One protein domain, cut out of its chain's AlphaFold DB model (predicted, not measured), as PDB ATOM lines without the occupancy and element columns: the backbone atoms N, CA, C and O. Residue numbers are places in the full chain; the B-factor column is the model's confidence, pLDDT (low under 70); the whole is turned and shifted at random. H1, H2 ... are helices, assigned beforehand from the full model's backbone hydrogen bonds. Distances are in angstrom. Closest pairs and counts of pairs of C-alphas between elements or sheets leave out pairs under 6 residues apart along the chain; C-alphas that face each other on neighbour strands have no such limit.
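Overview. This is residues 60 to 120 of the 134 residues of the protein "HTH domain-containing protein" of Methanobrevibacter sp (UniProt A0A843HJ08). A long helix, H1, makes the length of the whole, and a shorter helix, H2, folds back alongside part of it as a loose helical hairpin. Residues 60 to 69 of H1 stick out beyond the pairing at one end, and residues 91 to 96 at the turn also stand free. The printed part has 61 residues, with two named helices, H1 then H2, and no named strand; its class is all helix. It is loose, with a radius of gyration of the C-alphas of 15.0 A, and a rod spanning 51 by 19 by 14 A.

Arrangement. H1, residues 60 to 93, and H2, residues 100 to 117, form a helical hairpin and run opposite ways at a shallow tilt of 31 degrees. They only just touch, with 3 pairs of C-alphas within 8 A, through residues 80 to 84 of H1 and 106 to 110 of H2. Their closest C-alphas, those of Met 80 and Leu 110, are 7.8 A apart. In H2 every O i to N i+4 pair is within hydrogen-bond range; in H1, 29 of 30 are.

Along the chain. H1 begins at C-alpha 60 (178.129, 267.435, 335.293) and measures 50.1 A from first to last C-alpha. H2 measures 25.7 A and ends at C-alpha 117 (163.519, 263.868, 351.262).

Size, cuts and confidence. The farthest C-alphas, those of Glu 60 and Asp 94, are 50.7 A apart. The printed part has no cut, and the link from H1 to H2 is short. Mean pLDDT of the printed part is 71.2, with 27 residues under 70, among them 109 to 120.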
ATOM      1  N   GLU A  60     179.284 267.685 336.160       78.19
ATOM      2  CA  GLU A  60     178.129 267.435 335.293       78.19
ATOM      3  C   GLU A  60     177.432 266.126 335.678       78.19
ATOM      4  O   GLU A  60     176.206 266.068 335.775       78.19
ATOM      5  N   THR A  61     178.219 265.095 335.993       72.44
ATOM      6  CA  THR A  61     177.708 263.812 336.485       72.44
ATOM      7  C   THR A  61     176.999 263.982 337.829       72.44
ATOM      8  O   THR A  61     175.890 263.477 337.994       72.44
ATOM      9  N   LYS A  62     177.575 264.740 338.775       70.44
ATOM     10  CA  LYS A  62     176.921 265.030 340.066       70.44
ATOM     11  C   LYS A  62     175.578 265.733 339.872       70.44
ATOM     12  O   LYS A  62     174.582 265.321 340.462       70.44
ATOM     13  N   LYS A  63     175.530 266.749 339.004       73.94
ATOM     14  CA  LYS A  63     174.290 267.464 338.674       73.94
ATOM     15  C   LYS A  63     173.247 266.533 338.050       73.94
ATOM     16  O   LYS A  63     172.090 266.566 338.459       73.94
ATOM     17  N   TYR A  64     173.661 265.675 337.121       72.19
ATOM     18  CA  TYR A  64     172.783 264.700 336.478       72.19
ATOM     19  C   TYR A  64     172.227 263.659 337.462       72.19
ATOM     20  O   TYR A  64     171.038 263.347 337.413       72.19
ATOM     21  N   ILE A  65     173.045 263.162 338.399       66.50
ATOM     22  CA  ILE A  65     172.593 262.245 339.460       66.50
ATOM     23  C   ILE A  65     171.549 262.928 340.346       66.50
ATOM     24  O   ILE A  65     170.506 262.336 340.618       66.50
ATOM     25  N   ILE A  66     171.800 264.172 340.770       69.00
ATOM     26  CA  ILE A  66     170.854 264.944 341.590       69.00
ATOM     27  C   ILE A  66     169.523 265.108 340.847       69.00
ATOM     28  O   ILE A  66     168.475 264.792 341.407       69.00
ATOM     29  N   GLN A  67     169.558 265.524 339.578       70.31
ATOM     30  CA  GLN A  67     168.354 265.681 338.754       70.31
ATOM     31  C   GLN A  67     167.604 264.357 338.565       70.31
ATOM     32  O   GLN A  67     166.401 264.294 338.803       70.31
ATOM     33  N   SER A  68     168.314 263.282 338.215       66.12
ATOM     34  CA  SER A  68     167.722 261.951 338.022       66.12
ATOM     35  C   SER A  68     167.081 261.427 339.310       66.12
ATOM     36  O   SER A  68     166.003 260.835 339.278       66.12
ATOM     37  N   THR A  69     167.711 261.690 340.459       63.97
ATOM     38  CA  THR A  69     167.172 261.336 341.778       63.97
ATOM     39  C   THR A  69     165.905 262.135 342.074       63.97
ATOM     40  O   THR A  69     164.898 261.555 342.465       63.97
ATOM     41  N   GLN A  70     165.910 263.448 341.832       65.62
ATOM     42  CA  GLN A  70     164.731 264.299 342.019       65.62
ATOM     43  C   GLN A  70     163.557 263.867 341.128       65.62
ATOM     44  O   GLN A  70     162.425 263.777 341.605       65.62
ATOM     45  N   GLU A  71     163.809 263.553 339.855       69.38
ATOM     46  CA  GLU A  71     162.780 263.050 338.943       69.38
ATOM     47  C   GLU A  71     162.219 261.697 339.384       69.38
ATOM     48  O   GLU A  71     160.999 261.510 339.382       69.38
ATOM     49  N   PHE A  72     163.087 260.766 339.791       62.97
ATOM     50  CA  PHE A  72     162.679 259.469 340.329       62.97
ATOM     51  C   PHE A  72     161.810 259.641 341.583       62.97
ATOM     52  O   PHE A  72     160.704 259.099 341.651       62.97
ATOM     53  N   THR A  73     162.243 260.477 342.530       63.25
ATOM     54  CA  THR A  73     161.489 260.803 343.749       63.25
ATOM     55  C   THR A  73     160.126 261.418 343.427       63.25
ATOM     56  O   THR A  73     159.116 261.024 344.025       63.25
ATOM     57  N   LYS A  74     160.063 262.333 342.449       71.50
ATOM     58  CA  LYS A  74     158.813 262.962 342.000       71.50
ATOM     59  C   LYS A  74     157.858 261.942 341.378       71.50
ATOM     60  O   LYS A  74     156.702 261.881 341.793       71.50
ATOM     61  N   LYS A  75     158.328 261.105 340.446       68.12
ATOM     62  CA  LYS A  75     157.516 260.042 339.817       68.12
ATOM     63  C   LYS A  75     156.979 259.060 340.854       68.12
ATOM     64  O   LYS A  75     155.780 258.800 340.887       68.12
ATOM     65  N   ASN A  76     157.830 258.616 341.775       63.50
ATOM     66  CA  ASN A  76     157.400 257.747 342.869       63.50
ATOM     67  C   ASN A  76     156.396 258.432 343.802       63.50
ATOM     68  O   ASN A  76     155.633 257.748 344.468       63.50
ATOM     69  N   LYS A  77     156.374 259.771 343.895       69.06
ATOM     70  CA  LYS A  77     155.397 260.492 344.740       69.06
ATOM     71  C   LYS A  77     154.005 260.345 344.178       69.06
ATOM     72  O   LYS A  77     153.095 259.995 344.914       69.06
ATOM     73  N   ILE A  78     153.899 260.549 342.874       76.44
ATOM     74  CA  ILE A  78     152.648 260.437 342.137       76.44
ATOM     75  C   ILE A  78     152.115 259.005 342.236       76.44
ATOM     76  O   ILE A  78     150.971 258.816 342.628       76.44
ATOM     77  N   ILE A  79     152.957 258.000 341.968       69.44
ATOM     78  CA  ILE A  79     152.552 256.587 342.043       69.44
ATOM     79  C   ILE A  79     152.090 256.219 343.458       69.44
ATOM     80  O   ILE A  79     151.050 255.590 343.623       69.44
ATOM     81  N   MET A  80     152.828 256.636 344.491       67.44
ATOM     82  CA  MET A  80     152.445 256.345 345.875       67.44
ATOM     83  C   MET A  80     151.133 257.019 346.268       67.44
ATOM     84  O   MET A  80     150.312 256.391 346.930       67.44
ATOM     85  N   GLN A  81     150.911 258.258 345.833       74.31
ATOM     86  CA  GLN A  81     149.658 258.964 346.077       74.31
ATOM     87  C   GLN A  81     148.476 258.253 345.401       74.31
ATOM     88  O   GLN A  81     147.452 258.029 346.036       74.31
ATOM     89  N   GLN A  82     148.657 257.777 344.166       78.62
ATOM     90  CA  GLN A  82     147.654 256.964 343.468       78.62
ATOM     91  C   GLN A  82     147.361 255.641 344.193       78.62
ATOM     92  O   GLN A  82     146.208 255.226 344.277       78.62
ATOM     93  N   ILE A  83     148.388 254.978 344.742       74.69
ATOM     94  CA  ILE A  83     148.209 253.753 345.537       74.69
ATOM     95  C   ILE A  83     147.425 254.051 346.820       74.69
ATOM     96  O   ILE A  83     146.526 253.288 347.164       74.69
ATOM     97  N   GLN A  84     147.736 255.150 347.513       74.25
ATOM     98  CA  GLN A  84     147.012 255.563 348.719       74.25
ATOM     99  C   GLN A  84     145.540 255.849 348.424       74.25
ATOM    100  O   GLN A  84     144.674 255.340 349.128       74.25
ATOM    101  N   GLU A  85     145.257 256.621 347.376       82.31
ATOM    102  CA  GLU A  85     143.889 256.927 346.949       82.31
ATOM    103  C   GLU A  85     143.124 255.640 346.615       82.31
ATOM    104  O   GLU A  85     142.032 255.418 347.134       82.31
ATOM    105  N   ALA A  86     143.734 254.728 345.851       80.19
ATOM    106  CA  ALA A  86     143.131 253.439 345.524       80.19
ATOM    107  C   ALA A  86     142.887 252.548 346.757       80.19
ATOM    108  O   ALA A  86     141.887 251.832 346.808       80.19
ATOM    109  N   MET A  87     143.782 252.567 347.750       76.44
ATOM    110  CA  MET A  87     143.589 251.841 349.011       76.44
ATOM    111  C   MET A  87     142.460 252.447 349.846       76.44
ATOM    112  O   MET A  87     141.630 251.705 350.363       76.44
ATOM    113  N   LEU A  88     142.400 253.778 349.950       80.44
ATOM    114  CA  LEU A  88     141.347 254.478 350.686       80.44
ATOM    115  C   LEU A  88     139.966 254.217 350.081       80.44
ATOM    116  O   LEU A  88     139.025 253.959 350.823       80.44
ATOM    117  N   GLU A  89     139.842 254.231 348.752       84.94
ATOM    118  CA  GLU A  89     138.579 253.896 348.081       84.94
ATOM    119  C   GLU A  89     138.131 252.460 348.378       84.94
ATOM    120  O   GLU A  89     136.951 252.227 348.630       84.94
ATOM    121  N   LYS A  90     139.061 251.498 348.438       80.06
ATOM    122  CA  LYS A  90     138.729 250.117 348.826       80.06
ATOM    123  C   LYS A  90     138.261 250.016 350.276       80.06
ATOM    124  O   LYS A  90     137.236 249.395 350.522       80.06
ATOM    125  N   LEU A  91     138.961 250.674 351.201       77.75
ATOM    126  CA  LEU A  91     138.617 250.672 352.628       77.75
ATOM    127  C   LEU A  91     137.266 251.339 352.927       77.75
ATOM    128  O   LEU A  91     136.603 250.963 353.888       77.75
ATOM    129  N   LYS A  92     136.845 252.320 352.116       83.19
ATOM    130  CA  LYS A  92     135.510 252.936 352.229       83.19
ATOM    131  C   LYS A  92     134.380 251.964 351.884       83.19
ATOM    132  O   LYS A  92     133.277 252.127 352.399       83.19
ATOM    133  N   VAL A  93     134.634 251.020 350.979       88.31
ATOM    134  CA  VAL A  93     133.647 250.027 350.529       88.31
ATOM    135  C   VAL A  93     133.640 248.818 351.457       88.31
ATOM    136  O   VAL A  93     132.573 248.335 351.822       88.31
ATOM    137  N   ASP A  94     134.825 248.353 351.840       83.50
ATOM    138  CA  ASP A  94     135.023 247.209 352.719       83.50
ATOM    139  C   ASP A  94     136.311 247.419 353.546       83.50
ATOM    140  O   ASP A  94     137.414 247.394 352.984       83.50
ATOM    141  N   PRO A  95     136.195 247.642 354.869       77.88
ATOM    142  CA  PRO A  95     137.341 247.818 355.760       77.88
ATOM    143  C   PRO A  95     138.337 246.649 355.749       77.88
ATOM    144  O   PRO A  95     139.515 246.866 356.030       77.88
ATOM    145  N   ASP A  96     137.899 245.443 355.371       81.88
ATOM    146  CA  ASP A  96     138.730 244.238 355.330       81.88
ATOM    147  C   ASP A  96     139.335 243.972 353.934       81.88
ATOM    148  O   ASP A  96     140.144 243.055 353.756       81.88
ATOM    149  N   ALA A  97     139.024 244.801 352.927       82.69
ATOM    150  CA  ALA A  97     139.483 244.614 351.545       82.69
ATOM    151  C   ALA A  97     140.988 244.852 351.329       82.69
ATOM    152  O   ALA A  97     141.518 244.562 350.247       82.69
ATOM    153  N   VAL A  98     141.689 245.410 352.319       76.50
ATOM    154  CA  VAL A  98     143.136 245.640 352.270       76.50
ATOM    155  C   VAL A  98     143.790 244.950 353.457       76.50
ATOM    156  O   VAL A  98     143.516 245.262 354.610       76.50
ATOM    157  N   SER A  99     144.714 244.033 353.179       80.00
ATOM    158  CA  SER A  99     145.429 243.323 354.242       80.00
ATOM    159  C   SER A  99     146.346 244.259 355.038       80.00
ATOM    160  O   SER A  99     146.970 245.173 354.488       80.00
ATOM    161  N   PHE A 100     146.534 243.957 356.325       71.19
ATOM    162  CA  PHE A 100     147.502 244.654 357.180       71.19
ATOM    163  C   PHE A 100     148.910 244.693 356.564       71.19
ATOM    164  O   PHE A 100     149.608 245.699 356.654       71.19
ATOM    165  N   GLN A 101     149.319 243.626 355.874       74.94
ATOM    166  CA  GLN A 101     150.624 243.555 355.220       74.94
ATOM    167  C   GLN A 101     150.761 244.556 354.063       74.94
ATOM    168  O   GLN A 101     151.822 245.163 353.898       74.94
ATOM    169  N   GLN A 102     149.694 244.774 353.287       70.88
ATOM    170  CA  GLN A 102     149.667 245.799 352.240       70.88
ATOM    171  C   GLN A 102     149.738 247.207 352.842       70.88
ATOM    172  O   GLN A 102     150.515 248.029 352.360       70.88
ATOM    173  N   LEU A 103     149.014 247.457 353.938       68.88
ATOM    174  CA  LEU A 103     149.065 248.732 354.661       68.88
ATOM    175  C   LEU A 103     150.457 249.008 355.248       68.88
ATOM    176  O   LEU A 103     151.012 250.086 355.038       68.88
ATOM    177  N   ALA A 104     151.052 248.023 355.925       70.12
ATOM    178  CA  ALA A 104     152.383 248.129 356.516       70.12
ATOM    179  C   ALA A 104     153.466 248.372 355.452       70.12
ATOM    180  O   ALA A 104     154.352 249.203 355.650       70.12
ATOM    181  N   THR A 105     153.366 247.699 354.302       74.00
ATOM    182  CA  THR A 105     154.292 247.892 353.174       74.00
ATOM    183  C   THR A 105     154.180 249.305 352.610       74.00
ATOM    184  O   THR A 105     155.188 249.997 352.466       74.00
ATOM    185  N   SER A 106     152.958 249.771 352.336       67.50
ATOM    186  CA  SER A 106     152.729 251.128 351.837       67.50
ATOM    187  C   SER A 106     153.202 252.193 352.826       67.50
ATOM    188  O   SER A 106     153.817 253.172 352.409       67.50
ATOM    189  N   TYR A 107     152.989 251.982 354.127       70.00
ATOM    190  CA  TYR A 107     153.476 252.873 355.179       70.00
ATOM    191  C   TYR A 107     155.009 252.908 355.264       70.00
ATOM    192  O   TYR A 107     155.590 253.992 355.299       70.00
ATOM    193  N   GLY A 108     155.677 251.750 355.239       71.12
ATOM    194  CA  GLY A 108     157.141 251.671 355.266       71.12
ATOM    195  C   GLY A 108     157.787 252.412 354.093       71.12
ATOM    196  O   GLY A 108     158.696 253.216 354.289       71.12
ATOM    197  N   ILE A 109     157.239 252.241 352.885       68.75
ATOM    198  CA  ILE A 109     157.709 252.953 351.687       68.75
ATOM    199  C   ILE A 109     157.544 254.476 351.838       68.75
ATOM    200  O   ILE A 109     158.422 255.233 351.421       68.75
ATOM    201  N   LEU A 110     156.440 254.945 352.431       64.62
ATOM    202  CA  LEU A 110     156.210 256.376 352.677       64.62
ATOM    203  C   LEU A 110     157.203 256.944 353.686       64.62
ATOM    204  O   LEU A 110     157.771 258.010 353.455       64.62
ATOM    205  N   TYR A 111     157.431 256.219 354.776       67.75
ATOM    206  CA  TYR A 111     158.347 256.624 355.830       67.75
ATOM    207  C   TYR A 111     159.782 256.784 355.314       67.75
ATOM    208  O   TYR A 111     160.402 257.834 355.507       67.75
ATOM    209  N   ASP A 112     160.286 255.773 354.602       65.12
ATOM    210  CA  ASP A 112     161.624 255.808 354.009       65.12
ATOM    211  C   ASP A 112     161.763 256.963 353.020       65.12
ATOM    212  O   ASP A 112     162.808 257.609 352.933       65.12
ATOM    213  N   LYS A 113     160.684 257.272 352.301       61.22
ATOM    214  CA  LYS A 113     160.669 258.372 351.355       61.22
ATOM    215  C   LYS A 113     160.757 259.739 352.028       61.22
ATOM    216  O   LYS A 113     161.564 260.556 351.593       61.22
ATOM    217  N   THR A 114     159.961 259.992 353.065       62.66
ATOM    218  CA  THR A 114     160.031 261.252 353.820       62.66
ATOM    219  C   THR A 114     161.424 261.434 354.418       62.66
ATOM    220  O   THR A 114     162.024 262.495 354.279       62.66
ATOM    221  N   ARG A 115     161.998 260.358 354.970       64.12
ATOM    222  CA  ARG A 115     163.375 260.341 355.483       64.12
ATOM    223  C   ARG A 115     164.400 260.690 354.399       64.12
ATOM    224  O   ARG A 115     165.276 261.511 354.643       64.12
ATOM    225  N   LEU A 116     164.276 260.120 353.197       58.44
ATOM    226  CA  LEU A 116     165.153 260.448 352.066       58.44
ATOM    227  C   LEU A 116     164.996 261.903 351.595       58.44
ATOM    228  O   LEU A 116     166.000 262.527 351.253       58.44
ATOM    229  N   GLU A 117     163.777 262.453 351.586       56.50
ATOM    230  CA  GLU A 117     163.519 263.868 351.262       56.50
ATOM    231  C   GLU A 117     164.160 264.820 352.294       56.50
ATOM    232  O   GLU A 117     164.636 265.895 351.930       56.50
ATOM    233  N   GLU A 118     164.265 264.391 353.554       63.38
ATOM    234  CA  GLU A 118     164.926 265.115 354.650       63.38
ATOM    235  C   GLU A 118     166.449 264.868 354.735       63.38
ATOM    236  O   GLU A 118     167.106 265.353 355.655       63.38
ATOM    237  N   ASN A 119     167.043 264.132 353.782       57.03
ATOM    238  CA  ASN A 119     168.437 263.653 353.822       57.03
ATOM    239  C   ASN A 119     168.785 262.819 355.076       57.03
ATOM    240  O   ASN A 119     169.947 262.747 355.487       57.03
ATOM    241  N   LEU A 120     167.796 262.161 355.679       47.62
ATOM    242  CA  LEU A 120     167.962 261.291 356.839       47.62
ATOM    243  C   LEU A 120     168.186 259.832 356.415       47.62
ATOM    244  O   LEU A 120     167.675 259.359 355.400       47.62
TER     245      LEU A 120